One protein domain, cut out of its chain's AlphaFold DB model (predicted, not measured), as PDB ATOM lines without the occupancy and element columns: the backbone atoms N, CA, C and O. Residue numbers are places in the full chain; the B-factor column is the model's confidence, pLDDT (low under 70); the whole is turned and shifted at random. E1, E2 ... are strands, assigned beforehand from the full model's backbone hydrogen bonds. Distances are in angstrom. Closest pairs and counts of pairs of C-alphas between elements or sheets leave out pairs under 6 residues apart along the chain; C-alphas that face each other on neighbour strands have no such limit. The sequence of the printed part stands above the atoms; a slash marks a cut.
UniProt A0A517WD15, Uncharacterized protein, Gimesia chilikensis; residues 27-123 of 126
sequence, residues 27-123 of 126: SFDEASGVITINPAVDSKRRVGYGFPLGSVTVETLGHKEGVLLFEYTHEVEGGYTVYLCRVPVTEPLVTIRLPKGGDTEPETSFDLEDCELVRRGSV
ATOM      1  N   SER A  27     106.050 137.835 102.441       96.31
ATOM      2  CA  SER A  27     104.609 137.583 102.331       96.31
ATOM      3  C   SER A  27     103.801 138.779 102.827       96.31
ATOM      4  O   SER A  27     104.316 139.641 103.537       96.31
ATOM      5  N   PHE A  28     102.525 138.819 102.452       97.06
ATOM      6  CA  PHE A  28     101.576 139.822 102.916       97.06
ATOM      7  C   PHE A  28     100.271 139.153 103.318       97.06
ATOM      8  O   PHE A  28      99.724 138.355 102.556       97.06
ATOM      9  N   ASP A  29      99.801 139.472 104.516       96.56
ATOM     10  CA  ASP A  29      98.461 139.136 104.973       96.56
ATOM     11  C   ASP A  29      97.547 140.343 104.748       96.56
ATOM     12  O   ASP A  29      97.606 141.328 105.485       96.56
ATOM     13  N   GLU A  30      96.696 140.254 103.725       93.31
ATOM     14  CA  GLU A  30      95.758 141.317 103.353       93.31
ATOM     15  C   GLU A  30      94.733 141.614 104.453       93.31
ATOM     16  O   GLU A  30      94.318 142.761 104.616       93.31
ATOM     17  N   ALA A  31      94.333 140.606 105.234       93.88
ATOM     18  CA  ALA A  31      93.311 140.778 106.259       93.88
ATOM     19  C   ALA A  31      93.840 141.600 107.442       93.88
ATOM     20  O   ALA A  31      93.138 142.463 107.980       93.88
ATOM     21  N   SER A  32      95.085 141.349 107.850       94.75
ATOM     22  CA  SER A  32      95.716 142.078 108.955       94.75
ATOM     23  C   SER A  32      96.528 143.299 108.512       94.75
ATOM     24  O   SER A  32      96.798 144.167 109.351       94.75
ATOM     25  N   GLY A  33      96.867 143.401 107.223       95.94
ATOM     26  CA  GLY A  33      97.723 144.444 106.661       95.94
ATOM     27  C   GLY A  33      99.189 144.286 107.065       95.94
ATOM     28  O   GLY A  33      99.875 145.290 107.252       95.94
ATOM     29  N   VAL A  34      99.660 143.052 107.272       98.31
ATOM     30  CA  VAL A  34     101.015 142.773 107.771       98.31
ATOM     31  C   VAL A  34     101.888 142.199 106.666       98.31
ATOM     32  O   VAL A  34     101.612 141.130 106.120       98.31
ATOM     33  N   ILE A  35     102.983 142.894 106.376       98.25
ATOM     34  CA  ILE A  35     104.091 142.393 105.568       98.25
ATOM     35  C   ILE A  35     105.008 141.600 106.495       98.25
ATOM     36  O   ILE A  35     105.330 142.051 107.594       98.25
ATOM     37  N   THR A  36     105.433 140.422 106.056       98.00
ATOM     38  CA  THR A  36     106.362 139.565 106.797       98.00
ATOM     39  C   THR A  36     107.593 139.286 105.948       98.00
ATOM     40  O   THR A  36     107.459 138.905 104.785       98.00
ATOM     41  N   ILE A  37     108.780 139.451 106.529       98.06
ATOM     42  CA  ILE A  37     110.069 139.136 105.908       98.06
ATOM     43  C   ILE A  37     110.701 137.985 106.683       98.06
ATOM     44  O   ILE A  37     110.772 137.995 107.914       98.06
ATOM     45  N   ASN A  38     111.158 136.979 105.952       97.06
ATOM     46  CA  ASN A  38     111.760 135.783 106.514       97.06
ATOM     47  C   ASN A  38     113.290 135.874 106.431       97.06
ATOM     48  O   ASN A  38     113.838 135.667 105.344       97.06
ATOM     49  N   PRO A  39     113.995 136.155 107.546       97.31
ATOM     50  CA  PRO A  39     115.437 136.381 107.523       97.31
ATOM     51  C   PRO A  39     116.245 135.121 107.200       97.31
ATOM     52  O   PRO A  39     117.426 135.224 106.906       97.31
ATOM     53  N   ALA A  40     115.630 133.935 107.218       96.31
ATOM     54  CA  ALA A  40     116.295 132.679 106.887       96.31
ATOM     55  C   ALA A  40     116.322 132.360 105.377       96.31
ATOM     56  O   ALA A  40     116.946 131.372 104.982       96.31
ATOM     57  N   VAL A  41     115.636 133.138 104.531       95.38
ATOM     58  CA  VAL A  41     115.524 132.864 103.089       95.38
ATOM     59  C   VAL A  41     116.454 133.775 102.296       95.38
ATOM     60  O   VAL A  41     116.163 134.953 102.089       95.38
ATOM     61  N   ASP A  42     117.529 133.189 101.765       95.75
ATOM     62  CA  ASP A  42     118.476 133.902 100.911       95.75
ATOM     63  C   ASP A  42     117.877 134.126  99.521       95.75
ATOM     64  O   ASP A  42     117.892 133.250  98.651       95.75
ATOM     65  N   SER A  43     117.282 135.293  99.315       93.44
ATOM     66  CA  SER A  43     116.768 135.672  98.007       93.44
ATOM     67  C   SER A  43     116.759 137.179  97.830       93.44
ATOM     68  O   SER A  43     116.484 137.929  98.771       93.44
ATOM     69  N   LYS A  44     116.996 137.618  96.592       96.94
ATOM     70  CA  LYS A  44     116.762 139.000  96.193       96.94
ATOM     71  C   LYS A  44     115.325 139.159  95.699       96.94
ATOM     72  O   LYS A  44     114.946 138.527  94.711       96.94
ATOM     73  N   ARG A  45     114.523 139.990  96.363       96.38
ATOM     74  CA  ARG A  45     113.113 140.208  96.010       96.38
ATOM     75  C   ARG A  45     112.664 141.599  96.431       96.38
ATOM     76  O   ARG A  45     112.863 141.974  97.574       96.38
ATOM     77  N   ARG A  46     111.980 142.310  95.532       97.62
ATOM     78  CA  ARG A  46     111.386 143.628  95.786       97.62
ATOM     79  C   ARG A  46     109.867 143.564  95.686       97.62
ATOM     80  O   ARG A  46     109.353 143.051  94.693       97.62
ATOM     81  N   VAL A  47     109.157 144.080  96.686       97.56
ATOM     82  CA  VAL A  47     107.689 144.180  96.690       97.56
ATOM     83  C   VAL A  47     107.256 145.483  97.360       97.56
ATOM     84  O   VAL A  47     107.816 145.862  98.385       97.56
ATOM     85  N   GLY A  48     106.265 146.158  96.776       97.12
ATOM     86  CA  GLY A  48     105.649 147.368  97.320       97.12
ATOM     87  C   GLY A  48     104.190 147.142  97.706       97.12
ATOM     88  O   GLY A  48     103.482 146.393  97.031       97.12
ATOM     89  N   TYR A  49     103.752 147.803  98.774       96.81
ATOM     90  CA  TYR A  49     102.396 147.751  99.305       96.81
ATOM     91  C   TYR A  49     101.913 149.165  99.628       96.81
ATOM     92  O   TYR A  49     102.561 149.892 100.380       96.81
ATOM     93  N   GLY A  50     100.788 149.551  99.034       94.44
ATOM     94  CA  GLY A  50     100.197 150.875  99.212       94.44
ATOM     95  C   GLY A  50      99.233 150.945 100.393       94.44
ATOM     96  O   GLY A  50      98.566 149.966 100.734       94.44
ATOM     97  N   PHE A  51      99.126 152.134 100.968       94.44
ATOM     98  CA  PHE A  51      98.094 152.559 101.909       94.44
ATOM     99  C   PHE A  51      97.594 153.958 101.483       94.44
ATOM    100  O   PHE A  51      98.174 154.560 100.581       94.44
ATOM    101  N   PRO A  52      96.495 154.496 102.044       92.69
ATOM    102  CA  PRO A  52      95.818 155.667 101.472       92.69
ATOM    103  C   PRO A  52      96.683 156.910 101.211       92.69
ATOM    104  O   PRO A  52      96.384 157.651 100.280       92.69
ATOM    105  N   LEU A  53      97.729 157.137 102.011       93.50
ATOM    106  CA  LEU A  53      98.596 158.320 101.927       93.50
ATOM    107  C   LEU A  53     100.046 157.996 101.542       93.50
ATOM    108  O   LEU A  53     100.905 158.873 101.606       93.50
ATOM    109  N   GLY A  54     100.343 156.754 101.160       95.75
ATOM    110  CA  GLY A  54     101.724 156.363 100.925       95.75
ATOM    111  C   GLY A  54     101.920 154.897 100.584       95.75
ATOM    112  O   GLY A  54     100.987 154.165 100.238       95.75
ATOM    113  N   SER A  55     103.164 154.453 100.675       97.00
ATOM    114  CA  SER A  55     103.530 153.071 100.426       97.00
ATOM    115  C   SER A  55     104.740 152.634 101.243       97.00
ATOM    116  O   SER A  55     105.587 153.422 101.663       97.00
ATOM    117  N   VAL A  56     104.820 151.324 101.458       98.12
ATOM    118  CA  VAL A  56     106.028 150.647 101.920       98.12
ATOM    119  C   VAL A  56     106.561 149.807 100.775       98.12
ATOM    120  O   VAL A  56     105.828 149.008 100.197       98.12
ATOM    121  N   THR A  57     107.851 149.926 100.475       98.44
ATOM    122  CA  THR A  57     108.556 148.972  99.611       98.44
ATOM    123  C   THR A  57     109.641 148.265 100.398       98.44
ATOM    124  O   THR A  57     110.459 148.905 101.050       98.44
ATOM    125  N   VAL A  58     109.674 146.940 100.298       98.44
ATOM    126  CA  VAL A  58     110.732 146.099 100.859       98.44
ATOM    127  C   VAL A  58     111.512 145.470  99.715       98.44
ATOM    128  O   VAL A  58     110.914 144.883  98.809       98.44
ATOM    129  N   GLU A  59     112.838 145.550  99.765       98.50
ATOM    130  CA  GLU A  59     113.737 144.809  98.883       98.50
ATOM    131  C   GLU A  59     114.722 143.973  99.699       98.50
ATOM    132  O   GLU A  59     115.673 144.507 100.258       98.50
ATOM    133  N   THR A  60     114.543 142.652  99.755       98.31
ATOM    134  CA  THR A  60     115.594 141.768 100.273       98.31
ATOM    135  C   THR A  60     116.763 141.767  99.294       98.31
ATOM    136  O   THR A  60     116.564 141.620  98.089       98.31
ATOM    137  N   LEU A  61     117.986 141.930  99.796       98.25
ATOM    138  CA  LEU A  61     119.220 141.965  99.002       98.25
ATOM    139  C   LEU A  61     119.999 140.643  99.056       98.25
ATOM    140  O   LEU A  61     120.943 140.461  98.287       98.25
ATOM    141  N   GLY A  62     119.583 139.725  99.931       96.81
ATOM    142  CA  GLY A  62     120.224 138.435 100.179       96.81
ATOM    143  C   GLY A  62     121.028 138.411 101.477       96.81
ATOM    144  O   GLY A  62     121.049 139.376 102.250       96.81
ATOM    145  N   HIS A  63     121.669 137.277 101.735       97.94
ATOM    146  CA  HIS A  63     122.467 137.070 102.936       97.94
ATOM    147  C   HIS A  63     123.902 137.567 102.773       97.94
ATOM    148  O   HIS A  63     124.558 137.362 101.750       97.94
ATOM    149  N   LYS A  64     124.438 138.154 103.841       97.31
ATOM    150  CA  LYS A  64     125.859 138.468 103.976       97.31
ATOM    151  C   LYS A  64     126.266 138.272 105.427       97.31
ATOM    152  O   LYS A  64     125.601 138.784 106.312       97.31
ATOM    153  N   GLU A  65     127.346 137.532 105.677       95.94
ATOM    154  CA  GLU A  65     127.943 137.409 107.023       95.94
ATOM    155  C   GLU A  65     126.946 136.977 108.124       95.94
ATOM    156  O   GLU A  65     127.024 137.417 109.265       95.94
ATOM    157  N   GLY A  66     125.997 136.092 107.791       96.94
ATOM    158  CA  GLY A  66     125.012 135.577 108.752       96.94
ATOM    159  C   GLY A  66     123.835 136.515 109.045       96.94
ATOM    160  O   GLY A  66     123.030 136.208 109.925       96.94
ATOM    161  N   VAL A  67     123.692 137.612 108.296       97.81
ATOM    162  CA  VAL A  67     122.513 138.487 108.329       97.81
ATOM    163  C   VAL A  67     121.803 138.508 106.976       97.81
ATOM    164  O   VAL A  67     122.446 138.411 105.928       97.81
ATOM    165  N   LEU A  68     120.483 138.672 106.990       98.12
ATOM    166  CA  LEU A  68     119.722 139.172 105.854       98.12
ATOM    167  C   LEU A  68     119.934 140.686 105.751       98.12
ATOM    168  O   LEU A  68     119.764 141.416 106.731       98.12
ATOM    169  N   LEU A  69     120.261 141.152 104.547       98.56
ATOM    170  CA  LEU A  69     120.207 142.562 104.180       98.56
ATOM    171  C   LEU A  69     118.884 142.845 103.465       98.56
ATOM    172  O   LEU A  69     118.514 142.108 102.546       98.56
ATOM    173  N   PHE A  70     118.192 143.919 103.835       98.56
ATOM    174  CA  PHE A  70     117.037 144.398 103.079       98.56
ATOM    175  C   PHE A  70     116.929 145.923 103.102       98.56
ATOM    176  O   PHE A  70     117.245 146.556 104.108       98.56
ATOM    177  N   GLU A  71     116.473 146.510 101.999       98.62
ATOM    178  CA  GLU A  71     116.046 147.904 101.970       98.62
ATOM    179  C   GLU A  71     114.576 148.013 102.370       98.62
ATOM    180  O   GLU A  71     113.722 147.265 101.888       98.62
ATOM    181  N   TYR A  72     114.287 148.983 103.227       98.62
ATOM    182  CA  TYR A  72     112.951 149.413 103.597       98.62
ATOM    183  C   TYR A  72     112.761 150.850 103.117       98.62
ATOM    184  O   TYR A  72     113.459 151.765 103.552       98.62
ATOM    185  N   THR A  73     111.837 151.045 102.185       98.50
ATOM    186  CA  THR A  73     111.424 152.365 101.710       98.50
ATOM    187  C   THR A  73     110.076 152.704 102.313       98.50
ATOM    188  O   THR A  73     109.111 151.973 102.093       98.50
ATOM    189  N   HIS A  74     110.021 153.826 103.020       98.19
ATOM    190  CA  HIS A  74     108.785 154.435 103.482       98.19
ATOM    191  C   HIS A  74     108.513 155.681 102.639       98.19
ATOM    192  O   HIS A  74     109.345 156.593 102.601       98.19
ATOM    193  N   GLU A  75     107.386 155.691 101.936       97.62
ATOM    194  CA  GLU A  75     106.930 156.796 101.100       97.62
ATOM    195  C   GLU A  75     105.594 157.322 101.624       97.62
ATOM    196  O   GLU A  75     104.676 156.543 101.869       97.62
ATOM    197  N   VAL A  76     105.500 158.638 101.800       96.88
ATOM    198  CA  VAL A  76     104.307 159.352 102.266       96.88
ATOM    199  C   VAL A  76     104.150 160.600 101.416       96.88
ATOM    200  O   VAL A  76     105.080 161.403 101.318       96.88
ATOM    201  N   GLU A  77     102.981 160.754 100.795       93.12
ATOM    202  CA  GLU A  77     102.617 161.917  99.975       93.12
ATOM    203  C   GLU A  77     103.710 162.316  98.960       93.12
ATOM    204  O   GLU A  77     103.976 163.495  98.725       93.12
ATOM    205  N   GLY A  78     104.381 161.325  98.363       91.19
ATOM    206  CA  GLY A  78     105.444 161.525  97.381       91.19
ATOM    207  C   GLY A  78     106.810 161.945  97.935       91.19
ATOM    208  O   GLY A  78     107.738 162.141  97.147       91.19
ATOM    209  N   GLY A  79     106.988 162.071  99.249       96.81
ATOM    210  CA  GLY A  79     108.303 162.086  99.896       96.81
ATOM    211  C   GLY A  79     108.703 160.672 100.312       96.81
ATOM    212  O   GLY A  79     107.866 159.931 100.817       96.81
ATOM    213  N   TYR A  80     109.965 160.275 100.132       97.31
ATOM    214  CA  TYR A  80     110.418 158.940 100.531       97.31
ATOM    215  C   TYR A  80     111.730 158.951 101.309       97.31
ATOM    216  O   TYR A  80     112.615 159.784 101.093       97.31
ATOM    217  N   THR A  81     111.874 157.963 102.189       97.88
ATOM    218  CA  THR A  81     113.132 157.620 102.854       97.88
ATOM    219  C   THR A  81     113.431 156.142 102.653       97.88
ATOM    220  O   THR A  81     112.540 155.308 102.794       97.88
ATOM    221  N   VAL A  82     114.684 155.816 102.338       98.31
ATOM    222  CA  VAL A  82     115.165 154.440 102.190       98.31
ATOM    223  C   VAL A  82     116.183 154.141 103.279       98.31
ATOM    224  O   VAL A  82     117.166 154.870 103.436       98.31
ATOM    225  N   TYR A  83     115.956 153.040 103.981       98.69
ATOM    226  CA  TYR A  83     116.819 152.493 105.016       98.69
ATOM    227  C   TYR A  83     117.371 151.141 104.568       98.69
ATOM    228  O   TYR A  83     116.644 150.355 103.967       98.69
ATOM    229  N   LEU A  84     118.629 150.853 104.885       98.62
ATOM    230  CA  LEU A  84     119.243 149.538 104.753       98.62
ATOM    231  C   LEU A  84     119.292 148.890 106.134       98.62
ATOM    232  O   LEU A  84     120.034 149.320 107.018       98.62
ATOM    233  N   CYS A  85     118.517 147.831 106.299       98.50
ATOM    234  CA  CYS A  85     118.387 147.101 107.545       98.50
ATOM    235  C   CYS A  85     119.158 145.777 107.492       98.50
ATOM    236  O   CYS A  85     119.349 145.170 106.430       98.50
ATOM    237  N   ARG A  86     119.616 145.336 108.668       98.25
ATOM    238  CA  ARG A  86     120.399 144.112 108.869       98.25
ATOM    239  C   ARG A  86     119.742 143.290 109.968       98.25
ATOM    240  O   ARG A  86     119.606 143.778 111.081       98.25
ATOM    241  N   VAL A  87     119.361 142.051 109.673       97.12
ATOM    242  CA  VAL A  87     118.726 141.160 110.658       97.12
ATOM    243  C   VAL A  87     119.418 139.800 110.627       97.12
ATOM    244  O   VAL A  87     119.562 139.239 109.540       97.12
ATOM    245  N   PRO A  88     119.874 139.243 111.765       97.19
ATOM    246  CA  PRO A  88     120.451 137.903 111.789       97.19
ATOM    247  C   PRO A  88     119.503 136.860 111.193       97.19
ATOM    248  O   PRO A  88     118.306 136.858 111.472       97.19
ATOM    249  N   VAL A  89     120.040 135.925 110.405       96.56
ATOM    250  CA  VAL A  89     119.229 134.897 109.714       96.56
ATOM    251  C   VAL A  89     118.516 133.930 110.671       96.56
ATOM    252  O   VAL A  89     117.680 133.132 110.252       96.56
ATOM    253  N   THR A  90     118.876 133.973 111.956       94.81
ATOM    254  CA  THR A  90     118.301 133.175 113.045       94.81
ATOM    255  C   THR A  90     117.214 133.901 113.833       94.81
ATOM    256  O   THR A  90     116.607 133.277 114.701       94.81
ATOM    257  N   GLU A  91     116.999 135.195 113.587       91.69
ATOM    258  CA  GLU A  91     115.956 135.959 114.273       91.69
ATOM    259  C   GLU A  91     114.546 135.503 113.866       91.69
ATOM    260  O   GLU A  91     114.360 134.862 112.822       91.69
ATOM    261  N   PRO A  92     113.525 135.843 114.675       94.69
ATOM    262  CA  PRO A  92     112.134 135.722 114.272       94.69
ATOM    263  C   PRO A  92     111.829 136.464 112.965       94.69
ATOM    264  O   PRO A  92     112.589 137.303 112.483       94.69
ATOM    265  N   LEU A  93     110.656 136.166 112.407       96.19
ATOM    266  CA  LEU A  93     110.146 136.880 111.242       96.19
ATOM    267  C   LEU A  93     110.057 138.381 111.534       96.19
ATOM    268  O   LEU A  93     109.520 138.789 112.565       96.19
ATOM    269  N   VAL A  94     110.540 139.186 110.594       97.94
ATOM    270  CA  VAL A  94     110.421 140.641 110.652       97.94
ATOM    271  C   VAL A  94     109.030 141.019 110.162       97.94
ATOM    272  O   VAL A  94     108.586 140.510 109.130       97.94
ATOM    273  N   THR A  95     108.338 141.909 110.867       98.44
ATOM    274  CA  THR A  95     106.992 142.351 110.493       98.44
ATOM    275  C   THR A  95     106.916 143.858 110.301       98.44
ATOM    276  O   THR A  95     107.598 144.631 110.973       98.44
ATOM    277  N   ILE A  96     106.074 144.261 109.352       98.62
ATOM    278  CA  ILE A  96     105.701 145.652 109.095       98.62
ATOM    279  C   ILE A  96     104.181 145.682 108.972       98.62
ATOM    280  O   ILE A  96     103.619 145.077 108.054       98.62
ATOM    281  N   ARG A  97     103.497 146.353 109.894       98.44
ATOM    282  CA  ARG A  97     102.050 146.569 109.825       98.44
ATOM    283  C   ARG A  97     101.780 147.889 109.125       98.44
ATOM    284  O   ARG A  97     102.228 148.933 109.587       98.44
ATOM    285  N   LEU A  98     101.017 147.837 108.038       97.50
ATOM    286  CA  LEU A  98     100.606 149.041 107.330       97.50
ATOM    287  C   LEU A  98      99.618 149.858 108.178       97.50
ATOM    288  O   LEU A  98      98.749 149.269 108.838       97.50
ATOM    289  N   PRO A  99      99.725 151.197 108.143       96.12
ATOM    290  CA  PRO A  99      98.835 152.073 108.889       96.12
ATOM    291  C   PRO A  99      97.389 151.988 108.376       96.12
ATOM    292  O   PRO A  99      97.114 151.566 107.247       96.12
ATOM    293  N   LYS A 100      96.436 152.393 109.222       90.19
ATOM    294  CA  LYS A 100      94.994 152.400 108.922       90.19
ATOM    295  C   LYS A 100      94.411 153.788 109.171       90.19
ATOM    296  O   LYS A 100      95.013 154.615 109.829       90.19
ATOM    297  N   GLY A 101      93.212 154.043 108.648       84.69
ATOM    298  CA  GLY A 101      92.420 155.208 109.063       84.69
ATOM    299  C   GLY A 101      93.017 156.584 108.739       84.69
ATOM    300  O   GLY A 101      92.585 157.559 109.341       84.69
ATOM    301  N   GLY A 102      93.954 156.671 107.790       84.88
ATOM    302  CA  GLY A 102      94.630 157.923 107.432       84.88
ATOM    303  C   GLY A 102      95.956 158.155 108.158       84.88
ATOM    304  O   GLY A 102      96.597 159.164 107.893       84.88
ATOM    305  N   ASP A 103      96.387 157.232 109.022       93.94
ATOM    306  CA  ASP A 103      97.740 157.251 109.573       93.94
ATOM    307  C   ASP A 103      98.781 156.998 108.470       93.94
ATOM    308  O   ASP A 103      98.501 156.357 107.449       93.94
ATOM    309  N   THR A 104      99.998 157.494 108.694       95.75
ATOM    310  CA  THR A 104     101.111 157.370 107.744       95.75
ATOM    311  C   THR A 104     102.245 156.504 108.252       95.75
ATOM    312  O   THR A 104     103.061 156.105 107.445       95.75
ATOM    313  N   GLU A 105     102.306 156.186 109.546       96.38
ATOM    314  CA  GLU A 105     103.448 155.486 110.140       96.38
ATOM    315  C   GLU A 105     103.192 153.975 110.261       96.38
ATOM    316  O   GLU A 105     102.295 153.563 111.002       96.38
ATOM    317  N   PRO A 106     103.962 153.120 109.562       96.81
ATOM    318  CA  PRO A 106     103.912 151.677 109.758       96.81
ATOM    319  C   PRO A 106     104.508 151.265 111.110       96.81
ATOM    320  O   PRO A 106     105.522 151.808 111.544       96.81
ATOM    321  N   GLU A 107     103.941 150.239 111.744       97.94
ATOM    322  CA  GLU A 107     104.549 149.623 112.930       97.94
ATOM    323  C   GLU A 107     105.541 148.539 112.491       97.94
ATOM    324  O   GLU A 107     105.158 147.583 111.807       97.94
ATOM    325  N   THR A 108     106.804 148.654 112.894       98.12
ATOM    326  CA  THR A 108     107.875 147.718 112.532       98.12
ATOM    327  C   THR A 108     108.310 146.874 113.730       98.12
ATOM    328  O   THR A 108     108.352 147.347 114.862       98.12
ATOM    329  N   SER A 109     108.680 145.609 113.502       98.12
ATOM    330  CA  SER A 109     109.294 144.758 114.542       98.12
ATOM    331  C   SER A 109     110.784 145.033 114.768       98.12
ATOM    332  O   SER A 109     111.435 144.316 115.524       98.12
ATOM    333  N   PHE A 110     111.339 145.997 114.043       95.62
ATOM    334  CA  PHE A 110     112.731 146.420 114.077       95.62
ATOM    335  C   PHE A 110     112.776 147.927 114.293       95.62
ATOM    336  O   PHE A 110     111.841 148.631 113.902       95.62
ATOM    337  N   ASP A 111     113.858 148.408 114.891       95.31
ATOM    338  CA  ASP A 111     114.079 149.835 115.066       95.31
ATOM    339  C   ASP A 111     114.696 150.432 113.793       95.31
ATOM    340  O   ASP A 111     115.643 149.881 113.225       95.31
ATOM    341  N   LEU A 112     114.152 151.553 113.324       94.38
ATOM    342  CA  LEU A 112     114.713 152.278 112.185       94.38
ATOM    343  C   LEU A 112     116.024 152.979 112.548       94.38
ATOM    344  O   LEU A 112     116.835 153.212 111.651       94.38
ATOM    345  N   GLU A 113     116.254 153.289 113.826       95.19
ATOM    346  CA  GLU A 113     117.511 153.877 114.305       95.19
ATOM    347  C   GLU A 113     118.690 152.896 114.203       95.19
ATOM    348  O   GLU A 113     119.832 153.321 114.016       95.19
ATOM    349  N   ASP A 114     118.410 151.589 114.230       96.00
ATOM    350  CA  ASP A 114     119.399 150.527 114.011       96.00
ATOM    351  C   ASP A 114     119.697 150.292 112.515       96.00
ATOM    352  O   ASP A 114     120.647 149.580 112.162       96.00
ATOM    353  N   CYS A 115     118.901 150.877 111.612       98.06
ATOM    354  CA  CYS A 115     119.105 150.784 110.171       98.06
ATOM    355  C   CYS A 115     119.949 151.948 109.630       98.06
ATOM    356  O   CYS A 115     119.933 153.079 110.109       98.06
ATOM    357  N   GLU A 116     120.671 151.685 108.545       98.25
ATOM    358  CA  GLU A 116     121.470 152.692 107.856       98.25
ATOM    359  C   GLU A 116     120.577 153.538 106.940       98.25
ATOM    360  O   GLU A 116     119.898 153.012 106.061       98.25
ATOM    361  N   LEU A 117     120.584 154.863 107.105       97.94
ATOM    362  CA  LEU A 117     119.900 155.765 106.180       97.94
ATOM    363  C   LEU A 117     120.633 155.793 104.830       97.94
ATOM    364  O   LEU A 117     121.725 156.348 104.729       97.94
ATOM    365  N   VAL A 118     120.000 155.264 103.782       97.62
ATOM    366  CA  VAL A 118     120.589 155.196 102.434       97.62
ATOM    367  C   VAL A 118     120.330 156.479 101.654       97.62
ATOM    368  O   VAL A 118     121.253 157.063 101.088       97.62
ATOM    369  N   ARG A 119     119.065 156.914 101.577       96.44
ATOM    370  CA  ARG A 119     118.677 158.128 100.837       96.44
ATOM    371  C   ARG A 119     117.322 158.681 101.268       96.44
ATOM    372  O   ARG A 119     116.484 157.956 101.802       96.44
ATOM    373  N   ARG A 120     117.104 159.962 100.965       96.94
ATOM    374  CA  ARG A 120     115.808 160.652 101.019       96.94
ATOM    375  C   ARG A 120     115.562 161.360  99.696       96.94
ATOM    376  O   ARG A 120     116.521 161.826  99.084       96.94
ATOM    377  N   GLY A 121     114.307 161.454  99.283       94.25
ATOM    378  CA  GLY A 121     113.947 162.101  98.029       94.25
ATOM    379  C   GLY A 121     112.462 162.402  97.927       94.25
ATOM    380  O   GLY A 121     111.706 162.239  98.887       94.25
ATOM    381  N   SER A 122     112.058 162.854  96.746       92.56
ATOM    382  CA  SER A 122     110.657 163.052  96.407       92.56
ATOM    383  C   SER A 122     110.394 162.560  94.996       92.56
ATOM    384  O   SER A 122     111.105 162.930  94.070       92.56
ATOM    385  N   VAL A 123     109.318 161.792  94.834       83.62
ATOM    386  CA  VAL A 123     108.893 161.235  93.543       83.62
ATOM    387  C   VAL A 123     108.465 162.312  92.539       83.62
ATOM    388  O   VAL A 123     108.300 162.022  91.360       83.62
TER     389      VAL A 123
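AT A GLANCE: This is residues 27 to 123 of the 126 residues of an uncharacterized protein of Gimesia chilikensis (UniProt A0A517WD15). A twisted, curled sheet of five strands, order E3, E4, E5, E6, E8, makes one layer of a sandwich, and the small sheet E1, E2, E7 lies partly face to face with it. The long stretch 98 to 115 leads from E7 to E8, and its residues 107 to 108 pair with E7 and widen the small layer. The printed part has 97 residues with eight named strands, E1 to E8 along the chain, and no named helix; both sheets are antiparallel and the class is all strand. It is compact, with a radius of gyration of the C-alphas of 12.9 A and spans of 38 by 31 by 22 A.

IN THESE COORDINATES: E1, residues 27 to 29, begins at C-alpha 27 (104.609, 137.583, 102.331). E2 is residues 34 to 37 and E3 44 to 51, 23.8 A long. E4, 54 to 64, measures 30.2 A, E5, 67 to 76, 28.3 A, and E6, 79 to 88, 29.6 A. E7 is 94 to 97; E8, 116 to 122, ends at C-alpha 122 (110.657, 163.052, 96.407).

HOW THE PARTS SIT: E3, E4, E5 and E6 form a meander, each strand the antiparallel neighbour of the one before; N 47 and O 58 are 2.9 A apart, N 57 and O 73 2.9 A, N 72 and O 83 2.8 A. E8 is antiparallel to E6, with N 82 and O 119 2.8 A apart. In the small sheet N 27 and O 36 are 2.9 A apart, N 35 and O 96 2.8 A. The parts of the two sheets that face each other lie 10.3 A apart centre to centre, and the best planes of these parts are 21 degrees apart. E2 and E4 are near each other, with 7 pairs of C-alphas within 10 A.

THE WHOLE: The C-alphas farthest apart, of Glu 65 and Gly 101, are 39.8 A apart. The printed part has no cut. The link E7 to E8 is long, with 18 residues. No printed residue is under 70 in pLDDT.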